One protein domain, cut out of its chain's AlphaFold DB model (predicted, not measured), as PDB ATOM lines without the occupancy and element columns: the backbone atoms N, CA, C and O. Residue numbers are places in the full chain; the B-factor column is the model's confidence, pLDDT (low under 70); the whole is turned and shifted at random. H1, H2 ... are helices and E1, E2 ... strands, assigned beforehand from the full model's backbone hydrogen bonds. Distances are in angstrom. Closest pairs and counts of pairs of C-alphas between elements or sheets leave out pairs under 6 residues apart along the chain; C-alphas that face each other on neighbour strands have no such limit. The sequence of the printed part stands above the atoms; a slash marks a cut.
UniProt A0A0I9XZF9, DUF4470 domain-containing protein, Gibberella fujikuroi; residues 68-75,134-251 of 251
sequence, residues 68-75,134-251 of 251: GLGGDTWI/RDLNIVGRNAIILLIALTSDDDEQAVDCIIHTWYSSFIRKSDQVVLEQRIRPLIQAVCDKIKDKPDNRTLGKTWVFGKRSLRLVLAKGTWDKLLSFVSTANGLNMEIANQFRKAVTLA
ATOM      1  N   GLY A  68      29.720 -57.704  16.083       40.16
ATOM      2  CA  GLY A  68      30.518 -57.896  17.305       40.16
ATOM      3  C   GLY A  68      32.052 -57.880  17.203       40.16
ATOM      4  O   GLY A  68      32.705 -58.315  18.144       40.16
ATOM      5  N   LEU A  69      32.647 -57.381  16.117       41.94
ATOM      6  CA  LEU A  69      34.102 -57.196  15.996       41.94
ATOM      7  C   LEU A  69      34.570 -55.788  16.416       41.94
ATOM      8  O   LEU A  69      35.747 -55.618  16.724       41.94
ATOM      9  N   GLY A  70      33.671 -54.793  16.458       42.59
ATOM     10  CA  GLY A  70      33.967 -53.405  16.865       42.59
ATOM     11  C   GLY A  70      33.395 -52.973  18.226       42.59
ATOM     12  O   GLY A  70      33.668 -51.861  18.673       42.59
ATOM     13  N   GLY A  71      32.611 -53.840  18.879       50.22
ATOM     14  CA  GLY A  71      31.967 -53.587  20.175       50.22
ATOM     15  C   GLY A  71      30.980 -52.403  20.215       50.22
ATOM     16  O   GLY A  71      30.755 -51.703  19.227       50.22
ATOM     17  N   ASP A  72      30.427 -52.157  21.407       54.56
ATOM     18  CA  ASP A  72      29.602 -50.981  21.759       54.56
ATOM     19  C   ASP A  72      30.437 -49.700  21.980       54.56
ATOM     20  O   ASP A  72      29.941 -48.687  22.480       54.56
ATOM     21  N   THR A  73      31.730 -49.741  21.653       56.22
ATOM     22  CA  THR A  73      32.699 -48.698  21.998       56.22
ATOM     23  C   THR A  73      32.802 -47.627  20.919       56.22
ATOM     24  O   THR A  73      32.947 -47.912  19.726       56.22
ATOM     25  N   TRP A  74      32.780 -46.365  21.342       62.97
ATOM     26  CA  TRP A  74      32.946 -45.216  20.455       62.97
ATOM     27  C   TRP A  74      34.390 -44.721  20.519       62.97
ATOM     28  O   TRP A  74      34.809 -44.094  21.492       62.97
ATOM     29  N   ILE A  75      35.178 -44.987  19.470       61.06
ATOM     30  CA  ILE A  75      36.547 -44.452  19.398       61.06
ATOM     31  C   ILE A  75      36.507 -42.932  19.196       61.06
ATOM     32  O   ILE A  75      37.256 -42.220  19.858       61.06
ATOM     33  N   ARG A 134      29.566 -42.774  30.240       88.06
ATOM     34  CA  ARG A 134      29.417 -44.114  30.819       88.06
ATOM     35  C   ARG A 134      30.554 -45.049  30.405       88.06
ATOM     36  O   ARG A 134      30.823 -46.014  31.117       88.06
ATOM     37  N   ASP A 135      31.191 -44.795  29.261       87.50
ATOM     38  CA  ASP A 135      32.261 -45.632  28.725       87.50
ATOM     39  C   ASP A 135      33.608 -45.233  29.337       87.50
ATOM     40  O   ASP A 135      34.124 -44.132  29.125       87.50
ATOM     41  N   LEU A 136      34.210 -46.160  30.085       89.75
ATOM     42  CA  LEU A 136      35.518 -45.959  30.701       89.75
ATOM     43  C   LEU A 136      36.617 -45.683  29.669       89.75
ATOM     44  O   LEU A 136      37.541 -44.937  29.973       89.75
ATOM     45  N   ASN A 137      36.537 -46.240  28.463       87.38
ATOM     46  CA  ASN A 137      37.543 -45.982  27.436       87.38
ATOM     47  C   ASN A 137      37.538 -44.501  27.036       87.38
ATOM     48  O   ASN A 137      38.599 -43.895  26.890       87.38
ATOM     49  N   ILE A 138      36.351 -43.895  26.947       89.12
ATOM     50  CA  ILE A 138      36.184 -42.466  26.657       89.12
ATOM     51  C   ILE A 138      36.663 -41.628  27.845       89.12
ATOM     52  O   ILE A 138      37.512 -40.751  27.675       89.12
ATOM     53  N   VAL A 139      36.174 -41.918  29.057       93.06
ATOM     54  CA  VAL A 139      36.548 -41.161  30.266       93.06
ATOM     55  C   VAL A 139      38.051 -41.246  30.531       93.06
ATOM     56  O   VAL A 139      38.691 -40.232  30.807       93.06
ATOM     57  N   GLY A 140      38.622 -42.444  30.424       94.12
ATOM     58  CA  GLY A 140      40.037 -42.701  30.650       94.12
ATOM     59  C   GLY A 140      40.923 -42.007  29.625       94.12
ATOM     60  O   GLY A 140      41.855 -41.308  30.013       94.12
ATOM     61  N   ARG A 141      40.592 -42.104  28.331       92.56
ATOM     62  CA  ARG A 141      41.319 -41.383  27.278       92.56
ATOM     63  C   ARG A 141      41.261 -39.872  27.489       92.56
ATOM     64  O   ARG A 141      42.295 -39.216  27.408       92.56
ATOM     65  N   ASN A 142      40.091 -39.321  27.814       94.75
ATOM     66  CA  ASN A 142      39.954 -37.891  28.089       94.75
ATOM     67  C   ASN A 142      40.796 -37.466  29.297       94.75
ATOM     68  O   ASN A 142      41.477 -36.446  29.238       94.75
ATOM     69  N   ALA A 143      40.788 -38.255  30.374       96.44
ATOM     70  CA  ALA A 143      41.615 -37.991  31.545       96.44
ATOM     71  C   ALA A 143      43.110 -37.991  31.198       96.44
ATOM     72  O   ALA A 143      43.822 -37.080  31.611       96.44
ATOM     73  N   ILE A 144      43.579 -38.965  30.411       96.12
ATOM     74  CA  ILE A 144      44.978 -39.053  29.970       96.12
ATOM     75  C   ILE A 144      45.352 -37.840  29.109       96.12
ATOM     76  O   ILE A 144      46.347 -37.184  29.403       96.12
ATOM     77  N   ILE A 145      44.535 -37.487  28.110       95.81
ATOM     78  CA  ILE A 145      44.758 -36.315  27.246       95.81
ATOM     79  C   ILE A 145      44.848 -35.026  28.071       95.81
ATOM     80  O   ILE A 145      45.771 -34.233  27.885       95.81
ATOM     81  N   LEU A 146      43.923 -34.828  29.014       96.31
ATOM     82  CA  LEU A 146      43.920 -33.647  29.877       96.31
ATOM     83  C   LEU A 146      45.134 -33.621  30.810       96.31
ATOM     84  O   LEU A 146      45.713 -32.560  31.018       96.31
ATOM     85  N   LEU A 147      45.548 -34.767  31.355       97.06
ATOM     86  CA  LEU A 147      46.757 -34.846  32.172       97.06
ATOM     87  C   LEU A 147      48.012 -34.540  31.344       97.06
ATOM     88  O   LEU A 147      48.850 -33.788  31.830       97.06
ATOM     89  N   ILE A 148      48.131 -35.030  30.104       95.69
ATOM     90  CA  ILE A 148      49.242 -34.668  29.203       95.69
ATOM     91  C   ILE A 148      49.271 -33.149  28.990       95.69
ATOM     92  O   ILE A 148      50.298 -32.520  29.233       95.69
ATOM     93  N   ALA A 149      48.130 -32.551  28.629       94.44
ATOM     94  CA  ALA A 149      48.014 -31.113  28.381       94.44
ATOM     95  C   ALA A 149      48.352 -30.249  29.611       94.44
ATOM     96  O   ALA A 149      48.829 -29.126  29.477       94.44
ATOM     97  N   LEU A 150      48.067 -30.744  30.818       93.94
ATOM     98  CA  LEU A 150      48.236 -29.985  32.060       93.94
ATOM     99  C   LEU A 150      49.588 -30.196  32.748       93.94
ATOM    100  O   LEU A 150      49.933 -29.409  33.628       93.94
ATOM    101  N   THR A 151      50.321 -31.250  32.388       92.31
ATOM    102  CA  THR A 151      51.581 -31.639  33.046       92.31
ATOM    103  C   THR A 151      52.812 -31.448  32.171       92.31
ATOM    104  O   THR A 151      53.921 -31.632  32.665       92.31
ATOM    105  N   SER A 152      52.647 -31.132  30.883       88.00
ATOM    106  CA  SER A 152      53.788 -30.901  30.003       88.00
ATOM    107  C   SER A 152      54.348 -29.496  30.138       88.00
ATOM    108  O   SER A 152      53.599 -28.524  30.128       88.00
ATOM    109  N   ASP A 153      55.675 -29.421  30.213       86.25
ATOM    110  CA  ASP A 153      56.440 -28.175  30.116       86.25
ATOM    111  C   ASP A 153      56.798 -27.830  28.656       86.25
ATOM    112  O   ASP A 153      57.175 -26.700  28.358       86.25
ATOM    113  N   ASP A 154      56.678 -28.807  27.750       89.06
ATOM    114  CA  ASP A 154      56.887 -28.674  26.307       89.06
ATOM    115  C   ASP A 154      55.537 -28.830  25.595       89.06
ATOM    116  O   ASP A 154      54.953 -29.925  25.575       89.06
ATOM    117  N   ASP A 155      55.027 -27.719  25.060       86.25
ATOM    118  CA  ASP A 155      53.732 -27.653  24.383       86.25
ATOM    119  C   ASP A 155      53.729 -28.447  23.068       86.25
ATOM    120  O   ASP A 155      52.729 -29.088  22.746       86.25
ATOM    121  N   GLU A 156      54.836 -28.455  22.317       88.00
ATOM    122  CA  GLU A 156      54.914 -29.166  21.036       88.00
ATOM    123  C   GLU A 156      54.877 -30.674  21.271       88.00
ATOM    124  O   GLU A 156      54.031 -31.367  20.700       88.00
ATOM    125  N   GLN A 157      55.704 -31.176  22.193       88.06
ATOM    126  CA  GLN A 157      55.679 -32.583  22.594       88.06
ATOM    127  C   GLN A 157      54.307 -32.994  23.151       88.06
ATOM    128  O   GLN A 157      53.839 -34.105  22.887       88.06
ATOM    129  N   ALA A 158      53.651 -32.117  23.920       90.69
ATOM    130  CA  ALA A 158      52.328 -32.389  24.473       90.69
ATOM    131  C   ALA A 158      51.281 -32.553  23.375       90.69
ATOM    132  O   ALA A 158      50.532 -33.529  23.392       90.69
ATOM    133  N   VAL A 159      51.236 -31.617  22.423       91.19
ATOM    134  CA  VAL A 159      50.306 -31.656  21.288       91.19
ATOM    135  C   VAL A 159      50.513 -32.932  20.484       91.19
ATOM    136  O   VAL A 159      49.550 -33.649  20.213       91.19
ATOM    137  N   ASP A 160      51.764 -33.267  20.191       89.69
ATOM    138  CA  ASP A 160      52.135 -34.492  19.496       89.69
ATOM    139  C   ASP A 160      51.640 -35.742  20.239       89.69
ATOM    140  O   ASP A 160      50.969 -36.602  19.662       89.69
ATOM    141  N   CYS A 161      51.912 -35.836  21.541       92.12
ATOM    142  CA  CYS A 161      51.486 -36.958  22.373       92.12
ATOM    143  C   CYS A 161      49.952 -37.047  22.468       92.12
ATOM    144  O   CYS A 161      49.388 -38.146  22.437       92.12
ATOM    145  N   ILE A 162      49.256 -35.908  22.549       93.56
ATOM    146  CA  ILE A 162      47.790 -35.833  22.565       93.56
ATOM    147  C   ILE A 162      47.220 -36.347  21.248       93.56
ATOM    148  O   ILE A 162      46.321 -37.181  21.276       93.56
ATOM    149  N   ILE A 163      47.743 -35.903  20.104       90.38
ATOM    150  CA  ILE A 163      47.272 -36.340  18.784       90.38
ATOM    151  C   ILE A 163      47.427 -37.856  18.634       90.38
ATOM    152  O   ILE A 163      46.482 -38.522  18.202       90.38
ATOM    153  N   HIS A 164      48.567 -38.425  19.041       88.56
ATOM    154  CA  HIS A 164      48.770 -39.875  18.981       88.56
ATOM    155  C   HIS A 164      47.846 -40.630  19.942       88.56
ATOM    156  O   HIS A 164      47.220 -41.606  19.535       88.56
ATOM    157  N   THR A 165      47.674 -40.135  21.171       89.06
ATOM    158  CA  THR A 165      46.737 -40.705  22.159       89.06
ATOM    159  C   THR A 165      45.289 -40.655  21.674       89.06
ATOM    160  O   THR A 165      44.486 -41.536  21.984       89.06
ATOM    161  N   TRP A 166      44.934 -39.616  20.922       88.44
ATOM    162  CA  TRP A 166      43.568 -39.394  20.480       88.44
ATOM    163  C   TRP A 166      43.233 -40.179  19.212       88.44
ATOM    164  O   TRP A 166      42.196 -40.838  19.175       88.44
ATOM    165  N   TYR A 167      44.082 -40.118  18.183       83.06
ATOM    166  CA  TYR A 167      43.723 -40.542  16.823       83.06
ATOM    167  C   TYR A 167      44.500 -41.747  16.291       83.06
ATOM    168  O   TYR A 167      44.092 -42.322  15.279       83.06
ATOM    169  N   SER A 168      45.604 -42.145  16.925       80.56
ATOM    170  CA  SER A 168      46.420 -43.245  16.400       80.56
ATOM    171  C   SER A 168      45.922 -44.604  16.876       80.56
ATOM    172  O   SER A 168      45.439 -44.758  17.991       80.56
ATOM    173  N   SER A 169      46.078 -45.626  16.029       75.31
ATOM    174  CA  SER A 169      45.898 -47.022  16.452       75.31
ATOM    175  C   SER A 169      47.027 -47.503  17.361       75.31
ATOM    176  O   SER A 169      46.843 -48.469  18.093       75.31
ATOM    177  N   PHE A 170      48.192 -46.857  17.299       77.88
ATOM    178  CA  PHE A 170      49.383 -47.242  18.041       77.88
ATOM    179  C   PHE A 170      50.101 -46.008  18.593       77.88
ATOM    180  O   PHE A 170      50.178 -44.979  17.923       77.88
ATOM    181  N   ILE A 171      50.640 -46.130  19.804       82.94
ATOM    182  CA  ILE A 171      51.357 -45.062  20.507       82.94
ATOM    183  C   ILE A 171      52.851 -45.166  20.193       82.94
ATOM    184  O   ILE A 171      53.434 -46.251  20.249       82.94
ATOM    185  N   ARG A 172      53.498 -44.047  19.845       85.50
ATOM    186  CA  ARG A 172      54.945 -44.046  19.573       85.50
ATOM    187  C   ARG A 172      55.706 -44.354  20.860       85.50
ATOM    188  O   ARG A 172      55.264 -44.015  21.952       85.50
ATOM    189  N   LYS A 173      56.914 -44.910  20.740       85.69
ATOM    190  CA  LYS A 173      57.778 -45.167  21.907       85.69
ATOM    191  C   LYS A 173      58.023 -43.903  22.744       85.69
ATOM    192  O   LYS A 173      58.016 -43.983  23.962       85.69
ATOM    193  N   SER A 174      58.205 -42.750  22.098       88.62
ATOM    194  CA  SER A 174      58.370 -41.456  22.774       88.62
ATOM    195  C   SER A 174      57.141 -41.059  23.591       88.62
ATOM    196  O   SER A 174      57.272 -40.624  24.728       88.62
ATOM    197  N   ASP A 175      55.946 -41.256  23.038       90.31
ATOM    198  CA  ASP A 175      54.690 -40.925  23.712       90.31
ATOM    199  C   ASP A 175      54.416 -41.916  24.858       90.31
ATOM    200  O   ASP A 175      53.969 -41.523  25.931       90.31
ATOM    201  N   GLN A 176      54.775 -43.194  24.685       89.81
ATOM    202  CA  GLN A 176      54.696 -44.204  25.745       89.81
ATOM    203  C   GLN A 176      55.549 -43.817  26.960       89.81
ATOM    204  O   GLN A 176      55.106 -43.974  28.095       89.81
ATOM    205  N   VAL A 177      56.741 -43.256  26.735       90.69
ATOM    206  CA  VAL A 177      57.593 -42.731  27.813       90.69
ATOM    207  C   VAL A 177      56.882 -41.608  28.575       90.69
ATOM    208  O   VAL A 177      56.916 -41.603  29.804       90.69
ATOM    209  N   VAL A 178      56.178 -40.700  27.885       92.19
ATOM    210  CA  VAL A 178      55.371 -39.650  28.538       92.19
ATOM    211  C   VAL A 178      54.274 -40.271  29.407       92.19
ATOM    212  O   VAL A 178      54.106 -39.880  30.567       92.19
ATOM    213  N   LEU A 179      53.554 -41.272  28.891       93.31
ATOM    214  CA  LEU A 179      52.509 -41.968  29.645       93.31
ATOM    215  C   LEU A 179      53.069 -42.656  30.898       93.31
ATOM    216  O   LEU A 179      52.523 -42.485  31.988       93.31
ATOM    217  N   GLU A 180      54.174 -43.386  30.768       92.38
ATOM    218  CA  GLU A 180      54.758 -44.177  31.855       92.38
ATOM    219  C   GLU A 180      55.461 -43.327  32.913       92.38
ATOM    220  O   GLU A 180      55.341 -43.609  34.105       92.38
ATOM    221  N   GLN A 181      56.196 -42.293  32.506       92.12
ATOM    222  CA  GLN A 181      57.020 -41.510  33.429       92.12
ATOM    223  C   GLN A 181      56.273 -40.320  34.026       92.12
ATOM    224  O   GLN A 181      56.575 -39.920  35.148       92.12
ATOM    225  N   ARG A 182      55.295 -39.752  33.308       93.25
ATOM    226  CA  ARG A 182      54.600 -38.529  33.739       93.25
ATOM    227  C   ARG A 182      53.168 -38.797  34.193       93.25
ATOM    228  O   ARG A 182      52.763 -38.315  35.248       93.25
ATOM    229  N   ILE A 183      52.404 -39.586  33.438       95.75
ATOM    230  CA  ILE A 183      50.964 -39.772  33.698       95.75
ATOM    231  C   ILE A 183      50.705 -40.906  34.695       95.75
ATOM    232  O   ILE A 183      49.947 -40.734  35.654       95.75
ATOM    233  N   ARG A 184      51.364 -42.055  34.520       96.44
ATOM    234  CA  ARG A 184      51.203 -43.229  35.386       96.44
ATOM    235  C   ARG A 184      51.443 -42.922  36.868       96.44
ATOM    236  O   ARG A 184      50.586 -43.322  37.654       96.44
ATOM    237  N   PRO A 185      52.498 -42.194  37.297       97.12
ATOM    238  CA  PRO A 185      52.709 -41.922  38.721       97.12
ATOM    239  C   PRO A 185      51.563 -41.127  39.361       97.12
ATOM    240  O   PRO A 185      51.214 -41.369  40.516       97.12
ATOM    241  N   LEU A 186      50.928 -40.219  38.607       97.69
ATOM    242  CA  LEU A 186      49.793 -39.430  39.095       97.69
ATOM    243  C   LEU A 186      48.573 -40.302  39.392       97.69
ATOM    244  O   LEU A 186      47.875 -40.051  40.374       97.69
ATOM    245  N   ILE A 187      48.316 -41.306  38.550       97.75
ATOM    246  CA  ILE A 187      47.204 -42.249  38.713       97.75
ATOM    247  C   ILE A 187      47.553 -43.292  39.781       97.75
ATOM    248  O   ILE A 187      46.745 -43.542  40.673       97.75
ATOM    249  N   GLN A 188      48.776 -43.829  39.754       97.88
ATOM    250  CA  GLN A 188      49.274 -44.799  40.732       97.88
ATOM    251  C   GLN A 188      49.160 -44.260  42.162       97.88
ATOM    252  O   GLN A 188      48.613 -44.937  43.024       97.88
ATOM    253  N   ALA A 189      49.564 -43.008  42.401       98.00
ATOM    254  CA  ALA A 189      49.453 -42.383  43.718       98.00
ATOM    255  C   ALA A 189      48.001 -42.300  44.231       98.00
ATOM    256  O   ALA A 189      47.760 -42.310  45.441       98.00
ATOM    257  N   VAL A 190      47.016 -42.205  43.329       97.94
ATOM    258  CA  VAL A 190      45.598 -42.273  43.699       97.94
ATOM    259  C   VAL A 190      45.228 -43.705  44.062       97.94
ATOM    260  O   VAL A 190      44.694 -43.900  45.152       97.94
ATOM    261  N   CYS A 191      45.548 -44.679  43.204       97.88
ATOM    262  CA  CYS A 191      45.307 -46.107  43.438       97.88
ATOM    263  C   CYS A 191      45.895 -46.576  44.777       97.88
ATOM    264  O   CYS A 191      45.175 -47.142  45.598       97.88
ATOM    265  N   ASP A 192      47.154 -46.242  45.064       98.12
ATOM    266  CA  ASP A 192      47.838 -46.617  46.306       98.12
ATOM    267  C   ASP A 192      47.127 -46.061  47.547       98.12
ATOM    268  O   ASP A 192      47.001 -46.740  48.567       98.12
ATOM    269  N   LYS A 193      46.608 -44.830  47.454       97.88
ATOM    270  CA  LYS A 193      45.876 -44.171  48.542       97.88
ATOM    271  C   LYS A 193      44.496 -44.782  48.789       97.88
ATOM    272  O   LYS A 193      43.969 -44.677  49.898       97.88
ATOM    273  N   ILE A 194      43.876 -45.362  47.763       97.69
ATOM    274  CA  ILE A 194      42.505 -45.888  47.826       97.69
ATOM    275  C   ILE A 194      42.446 -47.418  47.838       97.69
ATOM    276  O   ILE A 194      41.345 -47.963  47.823       97.69
ATOM    277  N   LYS A 195      43.595 -48.101  47.892       96.50
ATOM    278  CA  LYS A 195      43.716 -49.561  47.776       96.50
ATOM    279  C   LYS A 195      42.790 -50.346  48.714       96.50
ATOM    280  O   LYS A 195      42.222 -51.347  48.299       96.50
ATOM    281  N   ASP A 196      42.570 -49.839  49.930       97.12
ATOM    282  CA  ASP A 196      41.760 -50.493  50.970       97.12
ATOM    283  C   ASP A 196      40.262 -50.121  50.896       97.12
ATOM    284  O   ASP A 196      39.483 -50.429  51.799       97.12
ATOM    285  N   LYS A 197      39.835 -49.381  49.865       97.25
ATOM    286  CA  LYS A 197      38.428 -49.000  49.659       97.25
ATOM    287  C   LYS A 197      37.704 -50.054  48.814       97.25
ATOM    288  O   LYS A 197      38.322 -50.654  47.939       97.25
ATOM    289  N   PRO A 198      36.386 -50.249  49.019       96.94
ATOM    290  CA  PRO A 198      35.630 -51.206  48.220       96.94
ATOM    291  C   PRO A 198      35.524 -50.735  46.766       96.94
ATOM    292  O   PRO A 198      35.427 -49.534  46.501       96.94
ATOM    293  N   ASP A 199      35.501 -51.681  45.825       96.12
ATOM    294  CA  ASP A 199      35.591 -51.408  44.382       96.12
ATOM    295  C   ASP A 199      34.493 -50.477  43.849       96.12
ATOM    296  O   ASP A 199      34.746 -49.681  42.942       96.12
ATOM    297  N   ASN A 200      33.296 -50.515  44.436       96.31
ATOM    298  CA  ASN A 200      32.163 -49.668  44.055       96.31
ATOM    299  C   ASN A 200      32.199 -48.258  44.677       96.31
ATOM    300  O   ASN A 200      31.349 -47.420  44.362       96.31
ATOM    301  N   ARG A 201      33.155 -47.960  45.567       97.25
ATOM    302  CA  ARG A 201      33.237 -46.653  46.223       97.25
ATOM    303  C   ARG A 201      33.627 -45.586  45.211       97.25
ATOM    304  O   ARG A 201      34.720 -45.626  44.654       97.25
ATOM    305  N   THR A 202      32.764 -44.588  45.039       97.75
ATOM    306  CA  THR A 202      33.065 -43.401  44.229       97.75
ATOM    307  C   THR A 202      34.035 -42.482  44.964       97.75
ATOM    308  O   THR A 202      33.818 -42.126  46.127       97.75
ATOM    309  N   LEU A 203      35.122 -42.114  44.291       97.75
ATOM    310  CA  LEU A 203      36.247 -41.367  44.840       97.75
ATOM    311  C   LEU A 203      36.681 -40.292  43.844       97.75
ATOM    312  O   LEU A 203      36.805 -40.546  42.645       97.75
ATOM    313  N   GLY A 204      36.924 -39.087  44.354       97.62
ATOM    314  CA  GLY A 204      37.382 -37.952  43.564       97.62
ATOM    315  C   GLY A 204      38.829 -37.589  43.866       97.62
ATOM    316  O   GLY A 204      39.213 -37.487  45.032       97.62
ATOM    317  N   LYS A 205      39.607 -37.308  42.822       98.19
ATOM    318  CA  LYS A 205      40.918 -36.667  42.916       98.19
ATOM    319  C   LYS A 205      40.873 -35.335  42.184       98.19
ATOM    320  O   LYS A 205      40.365 -35.255  41.074       98.19
ATOM    321  N   THR A 206      41.410 -34.296  42.820       98.44
ATOM    322  CA  THR A 206      41.698 -33.012  42.170       98.44
ATOM    323  C   THR A 206      43.211 -32.829  42.085       98.44
ATOM    324  O   THR A 206      43.914 -33.013  43.086       98.44
ATOM    325  N   TRP A 207      43.701 -32.503  40.893       98.31
ATOM    326  CA  TRP A 207      45.053 -32.013  40.633       98.31
ATOM    327  C   TRP A 207      44.985 -30.522  40.304       98.31
ATOM    328  O   TRP A 207      44.044 -30.079  39.642       98.31
ATOM    329  N   VAL A 208      45.964 -29.754  40.777       96.88
ATOM    330  CA  VAL A 208      46.038 -28.297  40.601       96.88
ATOM    331  C   VAL A 208      47.355 -27.961  39.903       96.88
ATOM    332  O   VAL A 208      48.410 -28.414  40.335       96.88
ATOM    333  N   PHE A 209      47.273 -27.174  38.831       93.81
ATOM    334  CA  PHE A 209      48.359 -26.810  37.920       93.81
ATOM    335  C   PHE A 209      48.374 -25.286  37.718       93.81
ATOM    336  O   PHE A 209      47.860 -24.746  36.728       93.81
ATOM    337  N   GLY A 210      48.926 -24.565  38.697       91.62
ATOM    338  CA  GLY A 210      48.860 -23.102  38.738       91.62
ATOM    339  C   GLY A 210      47.407 -22.622  38.818       91.62
ATOM    340  O   GLY A 210      46.696 -22.962  39.757       91.62
ATOM    341  N   LYS A 211      46.950 -21.867  37.811       91.00
ATOM    342  CA  LYS A 211      45.560 -21.372  37.708       91.00
ATOM    343  C   LYS A 211      44.558 -22.407  37.167       91.00
ATOM    344  O   LYS A 211      43.383 -22.096  37.015       91.00
ATOM    345  N   ARG A 212      45.017 -23.612  36.820       93.81
ATOM    346  CA  ARG A 212      44.217 -24.671  36.187       93.81
ATOM    347  C   ARG A 212      44.018 -25.818  37.168       93.81
ATOM    348  O   ARG A 212      44.879 -26.074  38.005       93.81
ATOM    349  N   SER A 213      42.924 -26.558  37.047       96.88
ATOM    350  CA  SER A 213      42.706 -27.762  37.852       96.88
ATOM    351  C   SER A 213      41.937 -28.816  37.077       96.88
ATOM    352  O   SER A 213      41.046 -28.478  36.302       96.88
ATOM    353  N   LEU A 214      42.232 -30.084  37.351       97.81
ATOM    354  CA  LEU A 214      41.490 -31.228  36.836       97.81
ATOM    355  C   LEU A 214      40.929 -32.023  38.008       97.81
ATOM    356  O   LEU A 214      41.680 -32.450  38.885       97.81
ATOM    357  N   ARG A 215      39.616 -32.258  38.004       98.19
ATOM    358  CA  ARG A 215      38.961 -33.168  38.943       98.19
ATOM    359  C   ARG A 215      38.446 -34.390  38.197       98.19
ATOM    360  O   ARG A 215      37.624 -34.256  37.302       98.19
ATOM    361  N   LEU A 216      38.891 -35.569  38.616       98.12
ATOM    362  CA  LEU A 216      38.417 -36.852  38.109       98.12
ATOM    363  C   LEU A 216      37.706 -37.608  39.229       98.12
ATOM    364  O   LEU A 216      38.221 -37.703  40.346       98.12
ATOM    365  N   VAL A 217      36.509 -38.113  38.941       97.88
ATOM    366  CA  VAL A 217      35.666 -38.845  39.891       97.88
ATOM    367  C   VAL A 217      35.316 -40.194  39.284       97.88
ATOM    368  O   VAL A 217      34.639 -40.245  38.264       97.88
ATOM    369  N   LEU A 218      35.786 -41.274  39.904       97.69
ATOM    370  CA  LEU A 218      35.592 -42.649  39.437       97.69
ATOM    371  C   LEU A 218      35.340 -43.581  40.628       97.69
ATOM    372  O   LEU A 218      35.719 -43.273  41.762       97.69
ATOM    373  N   ALA A 219      34.727 -44.736  40.377       97.62
ATOM    374  CA  ALA A 219      34.718 -45.830  41.343       97.62
ATOM    375  C   ALA A 219      36.140 -46.392  41.537       97.62
ATOM    376  O   ALA A 219      36.954 -46.330  40.614       97.62
ATOM    377  N   LYS A 220      36.453 -46.959  42.708       97.31
ATOM    378  CA  LYS A 220      37.787 -47.517  43.001       97.31
ATOM    379  C   LYS A 220      38.224 -48.555  41.962       97.31
ATOM    380  O   LYS A 220      39.304 -48.418  41.402       97.31
ATOM    381  N   GLY A 221      37.370 -49.522  41.617       96.62
ATOM    382  CA  GLY A 221      37.714 -50.528  40.600       96.62
ATOM    383  C   GLY A 221      37.936 -49.923  39.205       96.62
ATOM    384  O   GLY A 221      38.654 -50.476  38.376       96.62
ATOM    385  N   THR A 222      37.350 -48.754  38.941       96.75
ATOM    386  CA  THR A 222      37.546 -47.997  37.701       96.75
ATOM    387  C   THR A 222      38.873 -47.231  37.699       96.75
ATOM    388  O   THR A 222      39.500 -47.129  36.647       96.75
ATOM    389  N   TRP A 223      39.343 -46.743  38.852       97.69
ATOM    390  CA  TRP A 223      40.696 -46.190  38.997       97.69
ATOM    391  C   TRP A 223      41.772 -47.238  38.692       97.69
ATOM    392  O   TRP A 223      42.699 -46.951  37.938       97.69
ATOM    393  N   ASP A 224      41.609 -48.460  39.202       95.69
ATOM    394  CA  ASP A 224      42.556 -49.557  38.952       95.69
ATOM    395  C   ASP A 224      42.627 -49.921  37.460       95.69
ATOM    396  O   ASP A 224      43.705 -50.143  36.910       95.69
ATOM    397  N   LYS A 225      41.480 -49.910  36.768       95.31
ATOM    398  CA  LYS A 225      41.425 -50.082  35.308       95.31
ATOM    399  C   LYS A 225      42.065 -48.911  34.559       95.31
ATOM    400  O   LYS A 225      42.748 -49.129  33.570       95.31
ATOM    401  N   LEU A 226      41.883 -47.673  35.019       96.00
ATOM    402  CA  LEU A 226      42.523 -46.514  34.393       96.00
ATOM    403  C   LEU A 226      44.056 -46.597  34.473       96.00
ATOM    404  O   LEU A 226      44.746 -46.220  33.529       96.00
ATOM    405  N   LEU A 227      44.601 -47.123  35.571       95.56
ATOM    406  CA  LEU A 227      46.041 -47.332  35.719       95.56
ATOM    407  C   LEU A 227      46.605 -48.316  34.677       95.56
ATOM    408  O   LEU A 227      47.736 -48.146  34.213       95.56
ATOM    409  N   SER A 228      45.829 -49.323  34.261       90.88
ATOM    410  CA  SER A 228      46.276 -50.257  33.222       90.88
ATOM    411  C   SER A 228      46.354 -49.612  31.833       90.88
ATOM    412  O   SER A 228      47.179 -50.039  31.031       90.88
ATOM    413  N   PHE A 229      45.597 -48.540  31.563       89.50
ATOM    414  CA  PHE A 229      45.626 -47.835  30.267       89.50
ATOM    415  C   PHE A 229      46.954 -47.120  29.998       89.50
ATOM    416  O   PHE A 229      47.335 -46.933  28.848       89.50
ATOM    417  N   VAL A 230      47.656 -46.716  31.057       89.31
ATOM    418  CA  VAL A 230      48.963 -46.035  30.997       89.31
ATOM    419  C   VAL A 230      50.118 -46.977  31.350       89.31
ATOM    420  O   VAL A 230      51.216 -46.548  31.702       89.31
ATOM    421  N   SER A 231      49.854 -48.281  31.314       83.25
ATOM    422  CA  SER A 231      50.852 -49.331  31.492       83.25
ATOM    423  C   SER A 231      51.291 -49.871  30.135       83.25
ATOM    424  O   SER A 231      50.518 -49.848  29.179       83.25
ATOM    425  N   THR A 232      52.514 -50.392  30.043       69.94
ATOM    426  CA  THR A 232      52.980 -51.072  28.833       69.94
ATOM    427  C   THR A 232      52.050 -52.245  28.526       69.94
ATOM    428  O   THR A 232      51.880 -53.155  29.342       69.94
ATOM    429  N   ALA A 233      51.409 -52.218  27.360       63.84
ATOM    430  CA  ALA A 233      50.504 -53.277  26.955       63.84
ATOM    431  C   ALA A 233      51.308 -54.499  26.491       63.84
ATOM    432  O   ALA A 233      51.809 -54.546  25.366       63.84
ATOM    433  N   ASN A 234      51.428 -55.508  27.354       60.00
ATOM    434  CA  ASN A 234      52.013 -56.787  26.965       60.00
ATOM    435  C   ASN A 234      51.117 -57.457  25.908       60.00
ATOM    436  O   ASN A 234      49.970 -57.794  26.189       60.00
ATOM    437  N   GLY A 235      51.640 -57.654  24.693       63.16
ATOM    438  CA  GLY A 235      50.982 -58.431  23.631       63.16
ATOM    439  C   GLY A 235      50.181 -57.641  22.586       63.16
ATOM    440  O   GLY A 235      49.680 -58.248  21.644       63.16
ATOM    441  N   LEU A 236      50.085 -56.310  22.690       66.38
ATOM    442  CA  LEU A 236      49.490 -55.461  21.646       66.38
ATOM    443  C   LEU A 236      50.548 -55.100  20.594       66.38
ATOM    444  O   LEU A 236      51.424 -54.270  20.836       66.38
ATOM    445  N   ASN A 237      50.476 -55.732  19.422       75.50
ATOM    446  CA  ASN A 237      51.311 -55.399  18.266       75.50
ATOM    447  C   ASN A 237      50.551 -54.530  17.247       75.50
ATOM    448  O   ASN A 237      49.345 -54.285  17.365       75.50
ATOM    449  N   MET A 238      51.277 -54.029  16.247       76.69
ATOM    450  CA  MET A 238      50.741 -53.107  15.245       76.69
ATOM    451  C   MET A 238      49.648 -53.753  14.385       76.69
ATOM    452  O   MET A 238      48.697 -53.081  13.978       76.69
ATOM    453  N   GLU A 239      49.754 -55.052  14.122       80.69
ATOM    454  CA  GLU A 239      48.775 -55.824  13.365       80.69
ATOM    455  C   GLU A 239      47.433 -55.868  14.099       80.69
ATOM    456  O   GLU A 239      46.408 -55.495  13.524       80.69
ATOM    457  N   ILE A 240      47.446 -56.240  15.382       76.50
ATOM    458  CA  ILE A 240      46.258 -56.303  16.242       76.50
ATOM    459  C   ILE A 240      45.631 -54.910  16.381       76.50
ATOM    460  O   ILE A 240      44.427 -54.743  16.181       76.50
ATOM    461  N   ALA A 241      46.444 -53.884  16.640       77.00
ATOM    462  CA  ALA A 241      45.979 -52.500  16.728       77.00
ATOM    463  C   ALA A 241      45.277 -52.024  15.441       77.00
ATOM    464  O   ALA A 241      44.232 -51.367  15.480       77.00
ATOM    465  N   ASN A 242      45.817 -52.389  14.275       76.88
ATOM    466  CA  ASN A 242      45.205 -52.070  12.988       76.88
ATOM    467  C   ASN A 242      43.920 -52.858  12.722       76.88
ATOM    468  O   ASN A 242      43.009 -52.309  12.099       76.88
ATOM    469  N   GLN A 243      43.822 -54.106  13.183       77.12
ATOM    470  CA  GLN A 243      42.587 -54.888  13.100       77.12
ATOM    471  C   GLN A 243      41.470 -54.235  13.918       77.12
ATOM    472  O   GLN A 243      40.393 -54.001  13.370       77.12
ATOM    473  N   PHE A 244      41.744 -53.844  15.169       72.56
ATOM    474  CA  PHE A 244      40.776 -53.124  16.004       72.56
ATOM    475  C   PHE A 244      40.334 -51.804  15.372       72.56
ATOM    476  O   PHE A 244      39.136 -51.546  15.264       72.56
ATOM    477  N   ARG A 245      41.281 -50.988  14.881       73.88
ATOM    478  CA  ARG A 245      40.938 -49.735  14.192       73.88
ATOM    479  C   ARG A 245      40.013 -49.992  13.004       73.88
ATOM    480  O   ARG A 245      38.970 -49.357  12.915       73.88
ATOM    481  N   LYS A 246      40.368 -50.937  12.123       71.12
ATOM    482  CA  LYS A 246      39.557 -51.290  10.946       71.12
ATOM    483  C   LYS A 246      38.157 -51.753  11.339       71.12
ATOM    484  O   LYS A 246      37.198 -51.306  10.720       71.12
ATOM    485  N   ALA A 247      38.042 -52.597  12.363       67.06
ATOM    486  CA  ALA A 247      36.762 -53.123  12.825       67.06
ATOM    487  C   ALA A 247      35.807 -52.025  13.320       67.06
ATOM    488  O   ALA A 247      34.599 -52.157  13.161       67.06
ATOM    489  N   VAL A 248      36.336 -50.931  13.878       64.69
ATOM    490  CA  VAL A 248      35.511 -49.827  14.386       64.69
ATOM    491  C   VAL A 248      35.267 -48.729  13.347       64.69
ATOM    492  O   VAL A 248      34.200 -48.120  13.354       64.69
ATOM    493  N   THR A 249      36.222 -48.454  12.450       61.75
ATOM    494  CA  THR A 249      36.087 -47.375  11.452       61.75
ATOM    495  C   THR A 249      35.358 -47.793  10.175       61.75
ATOM    496  O   THR A 249      34.931 -46.922   9.425       61.75
ATOM    497  N   LEU A 250      35.266 -49.096   9.890       50.59
ATOM    498  CA  LEU A 250      34.596 -49.636   8.697       50.59
ATOM    499  C   LEU A 250      33.214 -50.245   9.004       50.59
ATOM    500  O   LEU A 250      32.649 -50.902   8.133       50.59
ATOM    501  N   ALA A 251      32.705 -50.051  10.226       42.69
ATOM    502  CA  ALA A 251      31.379 -50.486  10.668       42.69
ATOM    503  C   ALA A 251      30.332 -49.376  10.534       42.69
ATOM    504  O   ALA A 251      30.643 -48.223  10.922       42.69
TER     505      ALA A 251
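This is residues 68 to 75 and 134 to 251 of the 251 residues of the protein "DUF4470 domain-containing protein" of Gibberella fujikuroi (UniProt A0A0I9XZF9). Two pairs of antiparallel helices, H1 with H2 and H3 with H4, cross each other with H1 in the middle, and a two-stranded ribbon, E1 and E2, packs beside H1 at one end. At the other end H5 lies away from this body, after a linker from H4. The printed part has 126 residues with five named helices and two named strands, in the order H1 H2 H3 E1 E2 H4 H5; the sheet E1 - E2 is antiparallel and the class is mostly helix. The whole is compact, with a radius of gyration of the C-alphas of 15.2 A, and rounded, spanning 39 by 36 by 24 A.

Residues 68 to 75 hold no named element. H1, residues 136 to 151, and H2, residues 155 to 167, are a helical hairpin; they touch, with Ile 145 and Ile 162 the closest C-alphas at 5.6 A, at a shallow tilt of 8 degrees, opposite ways. H3, residues 173 to 194, touches H1 with residues 178 to 183 alone, about perpendicular at 74 degrees; the closest C-alphas are Leu 147 and Ile 183, 6.7 A. H2 and H3 only just touch, with 3 pairs of C-alphas within 8 A; the closest are those of Cys 161 and Asp 175, 5.3 A. E1, residues 202 to 209, and E2, residues 212 to 219, are a hairpin, antiparallel at 164 degrees; N 205 and O 216 are within hydrogen-bond range at 2.9 A, N 207 and O 214 at 2.8 A. The closest C-alphas of H1 and E2 are those of Ala 143 and Leu 216, 7.4 A. H4, residues 220 to 229, touches H3 at a shallow tilt of 15 degrees, opposite ways, with Ile 187 and Leu 227 the closest C-alphas at 6.0 A. H4 also touches H1, with Gly 140 and Leu 226 the closest C-alphas at 5.9 A. H5, residues 238 to 249, is apart from the other helices and from both strands. In H1, H2 and H5 every O i to N i+4 pair is within hydrogen-bond range; in H3 it is 14 of 18, in H4 5 of 6.

H1 begins at C-alpha 136 (35.518, -45.959, 30.701) and is 21.6 A long; H2 is 18.0 A. H3, 30.1 A, has a kink of 37 degrees near residue 186. E1 is 23.4 A and E2 23.8 A; H4 is 15.0 A. H5, 16.2 A, ends at C-alpha 249 (36.087, -47.375, 11.452).

The C-alphas farthest apart, those of Gly 68 and Gly 210, are 44.8 A apart. Residues 76 to 133 are not printed, and C-alphas 75 and 134 are 13.5 A apart across this cut. No link between named elements is long. The mean pLDDT of the printed part is 86.5; residues 68 to 75, 232 to 236 and 247 to 251 are under 70.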